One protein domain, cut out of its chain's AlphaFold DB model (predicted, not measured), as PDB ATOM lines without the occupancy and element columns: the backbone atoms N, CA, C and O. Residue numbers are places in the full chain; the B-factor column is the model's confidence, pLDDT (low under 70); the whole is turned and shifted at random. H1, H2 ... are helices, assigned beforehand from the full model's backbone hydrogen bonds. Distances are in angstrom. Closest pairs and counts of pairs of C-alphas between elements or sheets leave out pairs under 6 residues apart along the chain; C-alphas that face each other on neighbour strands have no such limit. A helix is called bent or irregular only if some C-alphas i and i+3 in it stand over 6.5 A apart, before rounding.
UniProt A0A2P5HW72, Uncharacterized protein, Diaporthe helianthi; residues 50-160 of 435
ATOM      1  N   GLY A  50      99.725  75.052 103.065       97.00
ATOM      2  CA  GLY A  50      98.367  75.074 102.549       97.00
ATOM      3  C   GLY A  50      98.254  75.951 101.293       97.00
ATOM      4  O   GLY A  50      99.007  76.920 101.140       97.00
ATOM      5  N   PRO A  51      97.218  75.741 100.462       96.44
ATOM      6  CA  PRO A  51      96.987  76.529  99.245       96.44
ATOM      7  C   PRO A  51      96.790  78.028  99.527       96.44
ATOM      8  O   PRO A  51      97.078  78.886  98.692       96.44
ATOM      9  N   LYS A  52      96.314  78.383 100.729       97.19
ATOM     10  CA  LYS A  52      96.237  79.784 101.175       97.19
ATOM     11  C   LYS A  52      97.628  80.397 101.333       97.19
ATOM     12  O   LYS A  52      97.846  81.511 100.869       97.19
ATOM     13  N   SER A  53      98.557  79.664 101.942       96.44
ATOM     14  CA  SER A  53      99.938  80.104 102.141       96.44
ATOM     15  C   SER A  53     100.659  80.271 100.807       96.44
ATOM     16  O   SER A  53     101.327  81.286 100.614       96.44
ATOM     17  N   HIS A  54     100.443  79.354  99.855       96.81
ATOM     18  CA  HIS A  54     100.962  79.487  98.488       96.81
ATOM     19  C   HIS A  54     100.512  80.792  97.831       96.81
ATOM     20  O   HIS A  54     101.332  81.569  97.344       96.81
ATOM     21  N   ARG A  55      99.207  81.086  97.876       97.00
ATOM     22  CA  ARG A  55      98.648  82.322  97.308       97.00
ATOM     23  C   ARG A  55      99.235  83.567  97.963       97.00
ATOM     24  O   ARG A  55      99.588  84.501  97.247       97.00
ATOM     25  N   THR A  56      99.358  83.582  99.288       97.06
ATOM     26  CA  THR A  56      99.962  84.707 100.017       97.06
ATOM     27  C   THR A  56     101.410  84.924  99.590       97.06
ATOM     28  O   THR A  56     101.790  86.054  99.295       97.06
ATOM     29  N   LEU A  57     102.196  83.850  99.478       97.12
ATOM     30  CA  LEU A  57     103.595  83.903  99.056       97.12
ATOM     31  C   LEU A  57     103.727  84.490  97.641       97.12
ATOM     32  O   LEU A  57     104.503  85.420  97.416       97.12
ATOM     33  N   ILE A  58     102.912  84.019  96.695       97.19
ATOM     34  CA  ILE A  58     102.874  84.555  95.326       97.19
ATOM     35  C   ILE A  58     102.486  86.042  95.339       97.19
ATOM     36  O   ILE A  58     103.140  86.867  94.697       97.19
ATOM     37  N   GLN A  59     101.436  86.410  96.078       97.56
ATOM     38  CA  GLN A  59     100.949  87.789  96.149       97.56
ATOM     39  C   GLN A  59     101.976  88.747  96.747       97.56
ATOM     40  O   GLN A  59     102.144  89.848  96.225       97.56
ATOM     41  N   GLU A  60     102.677  88.335  97.800       97.38
ATOM     42  CA  GLU A  60     103.719  89.136  98.439       97.38
ATOM     43  C   GLU A  60     104.889  89.396  97.482       97.38
ATOM     44  O   GLU A  60     105.305  90.541  97.298       97.38
ATOM     45  N   THR A  61     105.345  88.352  96.784       97.50
ATOM     46  CA  THR A  61     106.405  88.454  95.766       97.50
ATOM     47  C   THR A  61     106.013  89.434  94.661       97.50
ATOM     48  O   THR A  61     106.764  90.347  94.311       97.50
ATOM     49  N   LEU A  62     104.792  89.290  94.134       96.62
ATOM     50  CA  LEU A  62     104.257  90.176  93.103       96.62
ATOM     51  C   LEU A  62     104.085  91.612  93.604       96.62
ATOM     52  O   LEU A  62     104.310  92.550  92.840       96.62
ATOM     53  N   TYR A  63     103.678  91.798  94.857       97.06
ATOM     54  CA  TYR A  63     103.527  93.115  95.461       97.06
ATOM     55  C   TYR A  63     104.866  93.854  95.520       97.06
ATOM     56  O   TYR A  63     104.937  94.998  95.069       97.06
ATOM     57  N   LEU A  64     105.927  93.200  96.001       96.75
ATOM     58  CA  LEU A  64     107.260  93.802  96.082       96.75
ATOM     59  C   LEU A  64     107.795  94.179  94.696       96.75
ATOM     60  O   LEU A  64     108.214  95.317  94.498       96.75
ATOM     61  N   ILE A  65     107.676  93.274  93.717       96.38
ATOM     62  CA  ILE A  65     108.040  93.531  92.313       96.38
ATOM     63  C   ILE A  65     107.293  94.756  91.772       96.38
ATOM     64  O   ILE A  65     107.896  95.670  91.211       96.38
ATOM     65  N   ARG A  66     105.966  94.821  91.942       96.44
ATOM     66  CA  ARG A  66     105.172  95.963  91.461       96.44
ATOM     67  C   ARG A  66     105.578  97.261  92.146       96.44
ATOM     68  O   ARG A  66     105.717  98.274  91.466       96.44
ATOM     69  N   LYS A  67     105.769  97.231  93.467       97.25
ATOM     70  CA  LYS A  67     106.132  98.417  94.244       97.25
ATOM     71  C   LYS A  67     107.499  98.956  93.835       97.25
ATOM     72  O   LYS A  67     107.659 100.169  93.752       97.25
ATOM     73  N   ARG A  68     108.454  98.073  93.529       96.25
ATOM     74  CA  ARG A  68     109.766  98.468  93.015       96.25
ATOM     75  C   ARG A  68     109.655  99.151  91.652       96.25
ATOM     76  O   ARG A  68     110.038 100.309  91.538       96.25
ATOM     77  N   ASN A  69     108.983  98.513  90.691       94.31
ATOM     78  CA  ASN A  69     108.728  99.105  89.371       94.31
ATOM     79  C   ASN A  69     108.029 100.474  89.443       94.31
ATOM     80  O   ASN A  69     108.286 101.348  88.620       94.31
ATOM     81  N   GLU A  70     107.111 100.659  90.395       96.19
ATOM     82  CA  GLU A  70     106.436 101.940  90.619       96.19
ATOM     83  C   GLU A  70     107.425 103.033  91.050       96.19
ATOM     84  O   GLU A  70     107.383 104.138  90.506       96.19
ATOM     85  N   LEU A  71     108.334 102.724  91.982       96.06
ATOM     86  CA  LEU A  71     109.373 103.659  92.417       96.06
ATOM     87  C   LEU A  71     110.384 103.951  91.312       96.06
ATOM     88  O   LEU A  71     110.719 105.114  91.111       96.06
ATOM     89  N   ASP A  72     110.817 102.934  90.567       92.56
ATOM     90  CA  ASP A  72     111.765 103.114  89.466       92.56
ATOM     91  C   ASP A  72     111.165 104.018  88.379       92.56
ATOM     92  O   ASP A  72     111.809 104.961  87.924       92.56
ATOM     93  N   ARG A  73     109.885 103.822  88.029       92.50
ATOM     94  CA  ARG A  73     109.168 104.721  87.108       92.50
ATOM     95  C   ARG A  73     109.066 106.139  87.652       92.50
ATOM     96  O   ARG A  73     109.295 107.083  86.904       92.50
ATOM     97  N   ALA A  74     108.727 106.305  88.929       95.12
ATOM     98  CA  ALA A  74     108.648 107.630  89.541       95.12
ATOM     99  C   ALA A  74     110.011 108.340  89.532       95.12
ATOM    100  O   ALA A  74     110.079 109.539  89.261       95.12
ATOM    101  N   LEU A  75     111.093 107.597  89.771       94.00
ATOM    102  CA  LEU A  75     112.458 108.109  89.736       94.00
ATOM    103  C   LEU A  75     112.867 108.506  88.313       94.00
ATOM    104  O   LEU A  75     113.396 109.598  88.129       94.00
ATOM    105  N   LEU A  76     112.545 107.690  87.304       92.06
ATOM    106  CA  LEU A  76     112.769 108.027  85.894       92.06
ATOM    107  C   LEU A  76     111.987 109.281  85.481       92.06
ATOM    108  O   LEU A  76     112.560 110.192  84.889       92.06
ATOM    109  N   VAL A  77     110.707 109.381  85.854       92.06
ATOM    110  CA  VAL A  77     109.886 110.574  85.577       92.06
ATOM    111  C   VAL A  77     110.499 111.832  86.183       92.06
ATOM    112  O   VAL A  77     110.495 112.878  85.541       92.06
ATOM    113  N   GLN A  78     111.065 111.739  87.388       92.19
ATOM    114  CA  GLN A  78     111.773 112.864  88.000       92.19
ATOM    115  C   GLN A  78     113.114 113.163  87.319       92.19
ATOM    116  O   GLN A  78     113.446 114.330  87.133       92.19
ATOM    117  N   ALA A  79     113.868 112.140  86.918       88.06
ATOM    118  CA  ALA A  79     115.156 112.303  86.244       88.06
ATOM    119  C   ALA A  79     115.029 112.963  84.860       88.06
ATOM    120  O   ALA A  79     115.931 113.681  84.441       88.06
ATOM    121  N   PHE A  80     113.905 112.748  84.170       89.50
ATOM    122  CA  PHE A  80     113.632 113.328  82.852       89.50
ATOM    123  C   PHE A  80     112.872 114.659  82.888       89.50
ATOM    124  O   PHE A  80     112.488 115.159  81.830       89.50
ATOM    125  N   ARG A  81     112.643 115.264  84.063       90.12
ATOM    126  CA  ARG A  81     112.062 116.612  84.104       90.12
ATOM    127  C   ARG A  81     113.010 117.618  83.434       90.12
ATOM    128  O   ARG A  81     114.206 117.601  83.733       90.12
ATOM    129  N   PRO A  82     112.508 118.503  82.551       91.50
ATOM    130  CA  PRO A  82     113.320 119.566  81.972       91.50
ATOM    131  C   PRO A  82     113.942 120.432  83.070       91.50
ATOM    132  O   PRO A  82     113.236 120.864  83.979       91.50
ATOM    133  N   LEU A  83     115.247 120.699  82.972       85.75
ATOM    134  CA  LEU A  83     115.998 121.510  83.943       85.75
ATOM    135  C   LEU A  83     115.366 122.890  84.158       85.75
ATOM    136  O   LEU A  83     115.310 123.363  85.287       85.75
ATOM    137  N   ASP A  84     114.803 123.471  83.100       90.31
ATOM    138  CA  ASP A  84     114.147 124.784  83.128       90.31
ATOM    139  C   ASP A  84     112.846 124.794  83.952       90.31
ATOM    140  O   ASP A  84     112.331 125.854  84.295       90.31
ATOM    141  N   GLN A  85     112.302 123.614  84.274       87.44
ATOM    142  CA  GLN A  85     111.099 123.439  85.091       87.44
ATOM    143  C   GLN A  85     111.414 123.028  86.536       87.44
ATOM    144  O   GLN A  85     110.482 122.897  87.332       87.44
ATOM    145  N   LEU A  86     112.687 122.795  86.890       88.25
ATOM    146  CA  LEU A  86     113.060 122.478  88.267       88.25
ATOM    147  C   LEU A  86     113.092 123.753  89.112       88.25
ATOM    148  O   LEU A  86     113.974 124.597  88.976       88.25
ATOM    149  N   ASN A  87     112.160 123.852  90.053       89.88
ATOM    150  CA  ASN A  87     112.198 124.867  91.095       89.88
ATOM    151  C   ASN A  87     113.127 124.433  92.234       89.88
ATOM    152  O   ASN A  87     113.318 123.245  92.499       89.88
ATOM    153  N   ALA A  88     113.625 125.395  93.014       88.00
ATOM    154  CA  ALA A  88     114.380 125.121  94.243       88.00
ATOM    155  C   ALA A  88     113.580 124.323  95.300       88.00
ATOM    156  O   ALA A  88     114.151 123.818  96.261       88.00
ATOM    157  N   THR A  89     112.266 124.174  95.128       87.38
ATOM    158  CA  THR A  89     111.388 123.361  95.983       87.38
ATOM    159  C   THR A  89     111.182 121.930  95.469       87.38
ATOM    160  O   THR A  89     110.723 121.077  96.230       87.38
ATOM    161  N   ASP A  90     111.562 121.622  94.222       84.25
ATOM    162  CA  ASP A  90     111.365 120.304  93.594       84.25
ATOM    163  C   ASP A  90     112.366 119.232  94.071       84.25
ATOM    164  O   ASP A  90     112.252 118.054  93.723       84.25
ATOM    165  N   TRP A  91     113.315 119.604  94.932       83.56
ATOM    166  CA  TRP A  91     114.263 118.674  95.550       83.56
ATOM    167  C   TRP A  91     113.587 117.733  96.559       83.56
ATOM    168  O   TRP A  91     113.930 116.552  96.615       83.56
ATOM    169  N   LEU A  92     112.572 118.213  97.292       89.00
ATOM    170  CA  LEU A  92     111.899 117.439  98.345       89.00
ATOM    171  C   LEU A  92     111.185 116.178  97.812       89.00
ATOM    172  O   LEU A  92     111.387 115.100  98.376       89.00
ATOM    173  N   PRO A  93     110.388 116.233  96.719       90.62
ATOM    174  CA  PRO A  93     109.802 115.028  96.128       90.62
ATOM    175  C   PRO A  93     110.838 113.998  95.670       90.62
ATOM    176  O   PRO A  93     110.617 112.794  95.810       90.62
ATOM    177  N   ARG A  94     111.967 114.459  95.119       92.00
ATOM    178  CA  ARG A  94     113.049 113.579  94.667       92.00
ATOM    179  C   ARG A  94     113.718 112.882  95.849       92.00
ATOM    180  O   ARG A  94     113.923 111.672  95.800       92.00
ATOM    181  N   GLU A  95     114.018 113.620  96.911       92.62
ATOM    182  CA  GLU A  95     114.616 113.070  98.125       92.62
ATOM    183  C   GLU A  95     113.695 112.042  98.803       92.62
ATOM    184  O   GLU A  95     114.142 110.956  99.178       92.62
ATOM    185  N   GLU A  96     112.388 112.312  98.876       95.06
ATOM    186  CA  GLU A  96     111.425 111.351  99.421       95.06
ATOM    187  C   GLU A  96     111.366 110.061  98.588       95.06
ATOM    188  O   GLU A  96     111.318 108.968  99.158       95.06
ATOM    189  N   LEU A  97     111.435 110.152  97.255       95.44
ATOM    190  CA  LEU A  97     111.519 108.972  96.388       95.44
ATOM    191  C   LEU A  97     112.796 108.165  96.641       95.44
ATOM    192  O   LEU A  97     112.727 106.939  96.748       95.44
ATOM    193  N   LEU A  98     113.947 108.821  96.808       94.25
ATOM    194  CA  LEU A  98     115.201 108.144  97.157       94.25
ATOM    195  C   LEU A  98     115.108 107.457  98.528       94.25
ATOM    196  O   LEU A  98     115.516 106.303  98.679       94.25
ATOM    197  N   ARG A  99     114.484 108.109  99.516       95.94
ATOM    198  CA  ARG A  99     114.224 107.522 100.839       95.94
ATOM    199  C   ARG A  99     113.295 106.311 100.752       95.94
ATOM    200  O   ARG A  99     113.492 105.322 101.462       95.94
ATOM    201  N   GLN A 100     112.288 106.352  99.881       96.62
ATOM    202  CA  GLN A 100     111.421 105.205  99.600       96.62
ATOM    203  C   GLN A 100     112.185 104.063  98.928       96.62
ATOM    204  O   GLN A 100     112.033 102.923  99.363       96.62
ATOM    205  N   CYS A 101     113.055 104.354  97.957       94.75
ATOM    206  CA  CYS A 101     113.914 103.352  97.323       94.75
ATOM    207  C   CYS A 101     114.821 102.671  98.357       94.75
ATOM    208  O   CYS A 101     114.847 101.444  98.441       94.75
ATOM    209  N   LYS A 102     115.478 103.445  99.232       94.00
ATOM    210  CA  LYS A 102     116.314 102.911 100.322       94.00
ATOM    211  C   LYS A 102     115.523 101.996 101.266       94.00
ATOM    212  O   LYS A 102     115.989 100.910 101.607       94.00
ATOM    213  N   ARG A 103     114.308 102.399 101.664       96.00
ATOM    214  CA  ARG A 103     113.413 101.561 102.486       96.00
ATOM    215  C   ARG A 103     113.000 100.277 101.762       96.00
ATOM    216  O   ARG A 103     112.934  99.225 102.395       96.00
ATOM    217  N   MET A 104     112.736 100.352 100.459       95.75
ATOM    218  CA  MET A 104     112.390  99.184  99.647       95.75
ATOM    219  C   MET A 104     113.543  98.190  99.542       95.75
ATOM    220  O   MET A 104     113.306  97.008  99.759       95.75
ATOM    221  N   VAL A 105     114.781  98.650  99.344       93.56
ATOM    222  CA  VAL A 105     115.970  97.774  99.333       93.56
ATOM    223  C   VAL A 105     116.099  96.975 100.634       93.56
ATOM    224  O   VAL A 105     116.410  95.786 100.603       93.56
ATOM    225  N   GLY A 106     115.813  97.591 101.786       94.19
ATOM    226  CA  GLY A 106     115.769  96.877 103.067       94.19
ATOM    227  C   GLY A 106     114.750  95.732 103.062       94.19
ATOM    228  O   GLY A 106     115.100  94.591 103.353       94.19
ATOM    229  N   ARG A 107     113.514  96.014 102.630       96.00
ATOM    230  CA  ARG A 107     112.441  95.008 102.532       96.00
ATOM    231  C   ARG A 107     112.767  93.893 101.540       96.00
ATOM    232  O   ARG A 107     112.474  92.736 101.811       96.00
ATOM    233  N   GLU A 108     113.375  94.229 100.405       95.31
ATOM    234  CA  GLU A 108     113.812  93.269  99.385       95.31
ATOM    235  C   GLU A 108     114.860  92.302  99.958       95.31
ATOM    236  O   GLU A 108     114.736  91.087  99.801       95.31
ATOM    237  N   ARG A 109     115.851  92.824 100.694       94.56
ATOM    238  CA  ARG A 109     116.864  92.008 101.384       94.56
ATOM    239  C   ARG A 109     116.245  91.114 102.455       94.56
ATOM    240  O   ARG A 109     116.589  89.936 102.535       94.56
ATOM    241  N   ASP A 110     115.339  91.647 103.270       96.31
ATOM    242  CA  ASP A 110     114.639  90.881 104.309       96.31
ATOM    243  C   ASP A 110     113.806  89.746 103.711       96.31
ATOM    244  O   ASP A 110     113.841  88.617 104.205       96.31
ATOM    245  N   TYR A 111     113.119  90.024 102.604       96.62
ATOM    246  CA  TYR A 111     112.346  89.036 101.866       96.62
ATOM    247  C   TYR A 111     113.245  87.916 101.316       96.62
ATOM    248  O   TYR A 111     112.961  86.742 101.555       96.62
ATOM    249  N   ILE A 112     114.368  88.250 100.660       96.12
ATOM    250  CA  ILE A 112     115.325  87.247 100.154       96.12
ATOM    251  C   ILE A 112     115.853  86.376 101.296       96.12
ATOM    252  O   ILE A 112     115.873  85.153 101.160       96.12
ATOM    253  N   ARG A 113     116.250  86.979 102.424       96.81
ATOM    254  CA  ARG A 113     116.747  86.239 103.596       96.81
ATOM    255  C   ARG A 113     115.693  85.287 104.150       96.81
ATOM    256  O   ARG A 113     115.973  84.106 104.329       96.81
ATOM    257  N   THR A 114     114.477  85.787 104.363       96.81
ATOM    258  CA  THR A 114     113.365  85.004 104.916       96.81
ATOM    259  C   THR A 114     113.026  83.817 104.018       96.81
ATOM    260  O   THR A 114     112.943  82.690 104.496       96.81
ATOM    261  N   ARG A 115     112.897  84.042 102.705       97.12
ATOM    262  CA  ARG A 115     112.558  82.975 101.755       97.12
ATOM    263  C   ARG A 115     113.700  81.991 101.523       97.12
ATOM    264  O   ARG A 115     113.429  80.820 101.296       97.12
ATOM    265  N   SER A 116     114.956  82.429 101.604       97.31
ATOM    266  CA  SER A 116     116.105  81.515 101.519       97.31
ATOM    267  C   SER A 116     116.144  80.576 102.726       97.31
ATOM    268  O   SER A 116     116.291  79.372 102.552       97.31
ATOM    269  N   LYS A 117     115.889  81.099 103.934       97.81
ATOM    270  CA  LYS A 117     115.766  80.273 105.141       97.81
ATOM    271  C   LYS A 117     114.601  79.284 105.042       97.81
ATOM    272  O   LYS A 117     114.757  78.107 105.339       97.81
ATOM    273  N   GLU A 118     113.438  79.743 104.585       97.00
ATOM    274  CA  GLU A 118     112.277  78.866 104.389       97.00
ATOM    275  C   GLU A 118     112.556  77.772 103.347       97.00
ATOM    276  O   GLU A 118     112.124  76.632 103.514       97.00
ATOM    277  N   LEU A 119     113.313  78.089 102.291       97.94
ATOM    278  CA  LEU A 119     113.747  77.108 101.303       97.94
ATOM    279  C   LEU A 119     114.639  76.027 101.929       97.94
ATOM    280  O   LEU A 119     114.443  74.846 101.648       97.94
ATOM    281  N   GLU A 120     115.599  76.412 102.769       98.06
ATOM    282  CA  GLU A 120     116.468  75.476 103.494       98.06
ATOM    283  C   GLU A 120     115.656  74.564 104.425       98.06
ATOM    284  O   GLU A 120     115.794  73.342 104.365       98.06
ATOM    285  N   GLU A 121     114.738  75.136 105.212       97.19
ATOM    286  CA  GLU A 121     113.844  74.386 106.106       97.19
ATOM    287  C   GLU A 121     112.982  73.380 105.329       97.19
ATOM    288  O   GLU A 121     112.898  72.201 105.681       97.19
ATOM    289  N   ARG A 122     112.376  73.810 104.217       97.12
ATOM    290  CA  ARG A 122     111.556  72.936 103.364       97.12
ATOM    291  C   ARG A 122     112.389  71.863 102.674       97.12
ATOM    292  O   ARG A 122     111.894  70.754 102.482       97.12
ATOM    293  N   THR A 123     113.651  72.155 102.363       97.88
ATOM    294  CA  THR A 123     114.578  71.176 101.775       97.88
ATOM    295  C   THR A 123     114.898  70.093 102.796       97.88
ATOM    296  O   THR A 123     114.842  68.911 102.468       97.88
ATOM    297  N   ALA A 124     115.130  70.475 104.054       97.62
ATOM    298  CA  ALA A 124     115.306  69.521 105.142       97.62
ATOM    299  C   ALA A 124     114.063  68.633 105.334       97.62
ATOM    300  O   ALA A 124     114.200  67.417 105.453       97.62
ATOM    301  N   PHE A 125     112.852  69.204 105.291       96.25
ATOM    302  CA  PHE A 125     111.621  68.414 105.410       96.25
ATOM    303  C   PHE A 125     111.388  67.466 104.232       96.25
ATOM    304  O   PHE A 125     110.927  66.350 104.446       96.25
ATOM    305  N   TYR A 126     111.707  67.881 103.007       97.44
ATOM    306  CA  TYR A 126     111.609  67.011 101.833       97.44
ATOM    307  C   TYR A 126     112.603  65.847 101.893       97.44
ATOM    308  O   TYR A 126     112.257  64.722 101.553       97.44
ATOM    309  N   ASN A 127     113.823  66.091 102.380       96.94
ATOM    310  CA  ASN A 127     114.819  65.032 102.552       96.94
ATOM    311  C   ASN A 127     114.395  63.997 103.611       96.94
ATOM    312  O   ASN A 127     114.790  62.838 103.520       96.94
ATOM    313  N   GLN A 128     113.611  64.409 104.612       96.38
ATOM    314  CA  GLN A 128     113.062  63.516 105.640       96.38
ATOM    315  C   GLN A 128     111.831  62.743 105.146       96.38
ATOM    316  O   GLN A 128     111.651  61.583 105.505       96.38
ATOM    317  N   ASP A 129     110.989  63.385 104.337       96.12
ATOM    318  CA  ASP A 129     109.751  62.827 103.794       96.12
ATOM    319  C   ASP A 129     109.560  63.312 102.345       96.12
ATOM    320  O   ASP A 129     109.035  64.408 102.127       96.12
ATOM    321  N   PRO A 130     109.993  62.537 101.335       97.50
ATOM    322  CA  PRO A 130     109.934  62.944  99.934       97.50
ATOM    323  C   PRO A 130     108.517  62.777  99.357       97.50
ATOM    324  O   PRO A 130     108.273  61.974  98.457       97.50
ATOM    325  N   SER A 131     107.564  63.547  99.881       97.25
ATOM    326  CA  SER A 131     106.185  63.603  99.393       97.25
ATOM    327  C   SER A 131     106.008  64.616  98.258       97.25
ATOM    328  O   SER A 131     106.706  65.630  98.174       97.25
ATOM    329  N   GLU A 132     105.035  64.353  97.382       97.50
ATOM    330  CA  GLU A 132     104.704  65.215  96.238       97.50
ATOM    331  C   GLU A 132     104.323  66.637  96.684       97.50
ATOM    332  O   GLU A 132     104.804  67.615  96.120       97.50
ATOM    333  N   GLU A 133     103.544  66.769  97.761       97.00
ATOM    334  CA  GLU A 133     103.146  68.074  98.309       97.00
ATOM    335  C   GLU A 133     104.355  68.904  98.772       97.00
ATOM    336  O   GLU A 133     104.416  70.110  98.535       97.00
ATOM    337  N   ARG A 134     105.364  68.267  99.383       97.50
ATOM    338  CA  ARG A 134     106.593  68.955  99.807       97.50
ATOM    339  C   ARG A 134     107.493  69.324  98.629       97.50
ATOM    340  O   ARG A 134     108.159  70.356  98.688       97.50
ATOM    341  N   ALA A 135     107.502  68.522  97.563       97.94
ATOM    342  CA  ALA A 135     108.187  68.884  96.323       97.94
ATOM    343  C   ALA A 135     107.574  70.155  95.709       97.94
ATOM    344  O   ALA A 135     108.305  71.077  95.349       97.94
ATOM    345  N   LEU A 136     106.239  70.251  95.683       97.25
ATOM    346  CA  LEU A 136     105.533  71.445  95.205       97.25
ATOM    347  C   LEU A 136     105.858  72.689  96.046       97.25
ATOM    348  O   LEU A 136     106.089  73.759  95.483       97.25
ATOM    349  N   ASP A 137     105.932  72.561  97.376       97.81
ATOM    350  CA  ASP A 137     106.353  73.655  98.265       97.81
ATOM    351  C   ASP A 137     107.764  74.160  97.925       97.81
ATOM    352  O   ASP A 137     108.000  75.370  97.836       97.81
ATOM    353  N   LEU A 138     108.705  73.229  97.739       98.00
ATOM    354  CA  LEU A 138     110.087  73.535  97.386       98.00
ATOM    355  C   LEU A 138     110.191  74.269  96.057       98.00
ATOM    356  O   LEU A 138     110.843  75.315  95.973       98.00
ATOM    357  N   ASP A 139     109.537  73.736  95.031       98.12
ATOM    358  CA  ASP A 139     109.552  74.316  93.696       98.12
ATOM    359  C   ASP A 139     108.882  75.688  93.687       98.12
ATOM    360  O   ASP A 139     109.392  76.618  93.059       98.12
ATOM    361  N   LEU A 140     107.795  75.869  94.445       97.81
ATOM    362  CA  LEU A 140     107.153  77.168  94.599       97.81
ATOM    363  C   LEU A 140     108.120  78.200  95.192       97.81
ATOM    364  O   LEU A 140     108.283  79.277  94.616       97.81
ATOM    365  N   ILE A 141     108.778  77.894  96.312       97.94
ATOM    366  CA  ILE A 141     109.695  78.844  96.960       97.94
ATOM    367  C   ILE A 141     110.886  79.152  96.047       97.94
ATOM    368  O   ILE A 141     111.230  80.326  95.873       97.94
ATOM    369  N   ARG A 142     111.478  78.134  95.402       98.12
ATOM    370  CA  ARG A 142     112.564  78.317  94.421       98.12
ATOM    371  C   ARG A 142     112.139  79.226  93.279       98.12
ATOM    372  O   ARG A 142     112.849  80.182  92.968       98.12
ATOM    373  N   ASN A 143     110.974  78.970  92.691       97.62
ATOM    374  CA  ASN A 143     110.450  79.754  91.579       97.62
ATOM    375  C   ASN A 143     110.205  81.211  91.976       97.62
ATOM    376  O   ASN A 143     110.522  82.116  91.204       97.62
ATOM    377  N   GLN A 144     109.682  81.470  93.176       97.62
ATOM    378  CA  GLN A 144     109.407  82.835  93.632       97.62
ATOM    379  C   GLN A 144     110.691  83.591  93.980       97.62
ATOM    380  O   GLN A 144     110.848  84.736  93.555       97.62
ATOM    381  N   LEU A 145     111.655  82.939  94.639       96.88
ATOM    382  CA  LEU A 145     112.993  83.495  94.851       96.88
ATOM    383  C   LEU A 145     113.691  83.817  93.531       96.88
ATOM    384  O   LEU A 145     114.217  84.917  93.370       96.88
ATOM    385  N   TRP A 146     113.684  82.886  92.577       96.38
ATOM    386  CA  TRP A 146     114.300  83.087  91.268       96.38
ATOM    387  C   TRP A 146     113.627  84.223  90.500       96.38
ATOM    388  O   TRP A 146     114.306  85.121  90.005       96.38
ATOM    389  N   ARG A 147     112.289  84.240  90.458       96.19
ATOM    390  CA  ARG A 147     111.508  85.309  89.822       96.19
ATOM    391  C   ARG A 147     111.828  86.671  90.431       96.19
ATOM    392  O   ARG A 147     111.985  87.644  89.695       96.19
ATOM    393  N   PHE A 148     111.932  86.735  91.755       96.12
ATOM    394  CA  PHE A 148     112.258  87.957  92.476       96.12
ATOM    395  C   PHE A 148     113.690  88.422  92.193       96.12
ATOM    396  O   PHE A 148     113.889  89.556  91.766       96.12
ATOM    397  N   LYS A 149     114.682  87.532  92.330       94.50
ATOM    398  CA  LYS A 149     116.094  87.830  92.039       94.50
ATOM    399  C   LYS A 149     116.305  88.259  90.591       94.50
ATOM    400  O   LYS A 149     116.977  89.251  90.353       94.50
ATOM    401  N   ARG A 150     115.674  87.583  89.628       93.25
ATOM    402  CA  ARG A 150     115.733  87.962  88.208       93.25
ATOM    403  C   ARG A 150     115.199  89.372  87.969       93.25
ATOM    404  O   ARG A 150     115.731  90.085  87.128       93.25
ATOM    405  N   HIS A 151     114.155  89.774  88.693       93.00
ATOM    406  CA  HIS A 151     113.630  91.131  88.594       93.00
ATOM    407  C   HIS A 151     114.578  92.172  89.204       93.00
ATOM    408  O   HIS A 151     114.669  93.287  88.700       93.00
ATOM    409  N   LEU A 152     115.307  91.793  90.254       89.12
ATOM    410  CA  LEU A 152     116.319  92.632  90.889       89.12
ATOM    411  C   LEU A 152     117.678  92.618  90.181       89.12
ATOM    412  O   LEU A 152     118.499  93.460  90.519       89.12
ATOM    413  N   GLY A 153     117.921  91.700  89.238       80.12
ATOM    414  CA  GLY A 153     119.225  91.448  88.602       80.12
ATOM    415  C   GLY A 153     120.033  92.707  88.266       80.12
ATOM    416  O   GLY A 153     121.129  92.848  88.796       80.12
ATOM    417  N   PRO A 154     119.470  93.693  87.538       78.50
ATOM    418  CA  PRO A 154     120.189  94.930  87.215       78.50
ATOM    419  C   PRO A 154     120.713  95.709  88.434       78.50
ATOM    420  O   PRO A 154     121.665  96.472  88.319       78.50
ATOM    421  N   TYR A 155     120.080  95.544  89.596       74.00
ATOM    422  CA  TYR A 155     120.413  96.239  90.837       74.00
ATOM    423  C   TYR A 155     121.300  95.412  91.767       74.00
ATOM    424  O   TYR A 155     122.122  95.988  92.478       74.00
ATOM    425  N   LEU A 156     121.130  94.086  91.797       71.38
ATOM    426  CA  LEU A 156     121.971  93.215  92.620       71.38
ATOM    427  C   LEU A 156     123.405  93.219  92.104       71.38
ATOM    428  O   LEU A 156     124.304  93.435  92.907       71.38
ATOM    429  N   ASP A 157     123.594  93.139  90.787       73.44
ATOM    430  CA  ASP A 157     124.924  93.157  90.170       73.44
ATOM    431  C   ASP A 157     125.689  94.451  90.511       73.44
ATOM    432  O   ASP A 157     126.890  94.426  90.756       73.44
ATOM    433  N   SER A 158     124.983  95.587  90.606       70.69
ATOM    434  CA  SER A 158     125.578  96.875  90.998       70.69
ATOM    435  C   SER A 158     125.838  97.024  92.502       70.69
ATOM    436  O   SER A 158     126.664  97.832  92.911       70.69
ATOM    437  N   ALA A 159     125.103  96.293  93.345       63.81
ATOM    438  CA  ALA A 159     125.226  96.374  94.801       63.81
ATOM    439  C   ALA A 159     126.196  95.330  95.371       63.81
ATOM    440  O   ALA A 159     126.695  95.501  96.483       63.81
ATOM    441  N   GLU A 160     126.403  94.247  94.627       63.09
ATOM    442  CA  GLU A 160     127.363  93.182  94.891       63.09
ATOM    443  C   GLU A 160     128.699  93.455  94.192       63.09
ATOM    444  O   GLU A 160     129.551  92.568  94.164       63.09
TER     445      GLU A 160
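Overview. This is residues 50 to 160 of the 435 residues of an uncharacterized protein of Diaporthe helianthi (UniProt A0A2P5HW72). Three long helices make a loose, rod-shaped up-and-down bundle, each running against the one before it: H2 is the long spine, H1 packs on its residues 94 to 108 and H3 on its residues 112 to 126. At one end of the rod residues 80 to 85, between H1 and H2, stick out, and near residue 153 H3 kinks sharply. The printed part has 111 residues with three named helices, in the order H1, H2, H3, and no named strand; the class is all helix. The whole is loose, with a radius of gyration of the C-alphas of 18.6 A and spans of 65 by 29 by 17 A.

Arrangement. H1, residues 51 to 79, and H2, residues 91 to 128, form a helical hairpin: they touch, closest at the C-alphas of Leu 71 and Cys 101, 6.7 A apart, and run opposite ways at a shallow tilt of 26 degrees. H2 and H3, residues 132 to 159, form a second helical hairpin, closest at the C-alphas of Tyr 126 and Arg 134, 5.7 A apart; they run opposite ways at a shallow tilt of 33 degrees, only just short of steep. H3 touches H2 with residues 134 to 145 alone. H1 touches H3 with residues 54 to 65 alone, closest at the C-alphas of Thr 61 and Gln 144, 6.7 A apart, and the two run the same way at a shallow tilt of 12 degrees. In H1 and H2 every O i to N i+4 pair is within hydrogen-bond range; in H3 it is 21 of 24.

Along the chain. H1 begins at C-alpha 51, (96.987, 76.529, 99.245), and is 42.2 A long. H2 is the longest helix, 56.1 A from C-alpha 91 to C-alpha 128. H3, 37.3 A, ends at C-alpha 159, (125.226, 96.374, 94.801); it is irregular, with C-alphas 151 and 154 7.7 A apart, and has a kink of 71 degrees near residue 153.

Size, cuts and confidence. The C-alphas farthest apart are those of Asp 84 and Asp 129, 65.5 A. The printed part has no cut. The link from H1 to H2, 11 residues, is long; that from H2 to H3, 3 residues, is tight. Mean pLDDT of the printed part is 93.3; residues 159 to 160 are under 70.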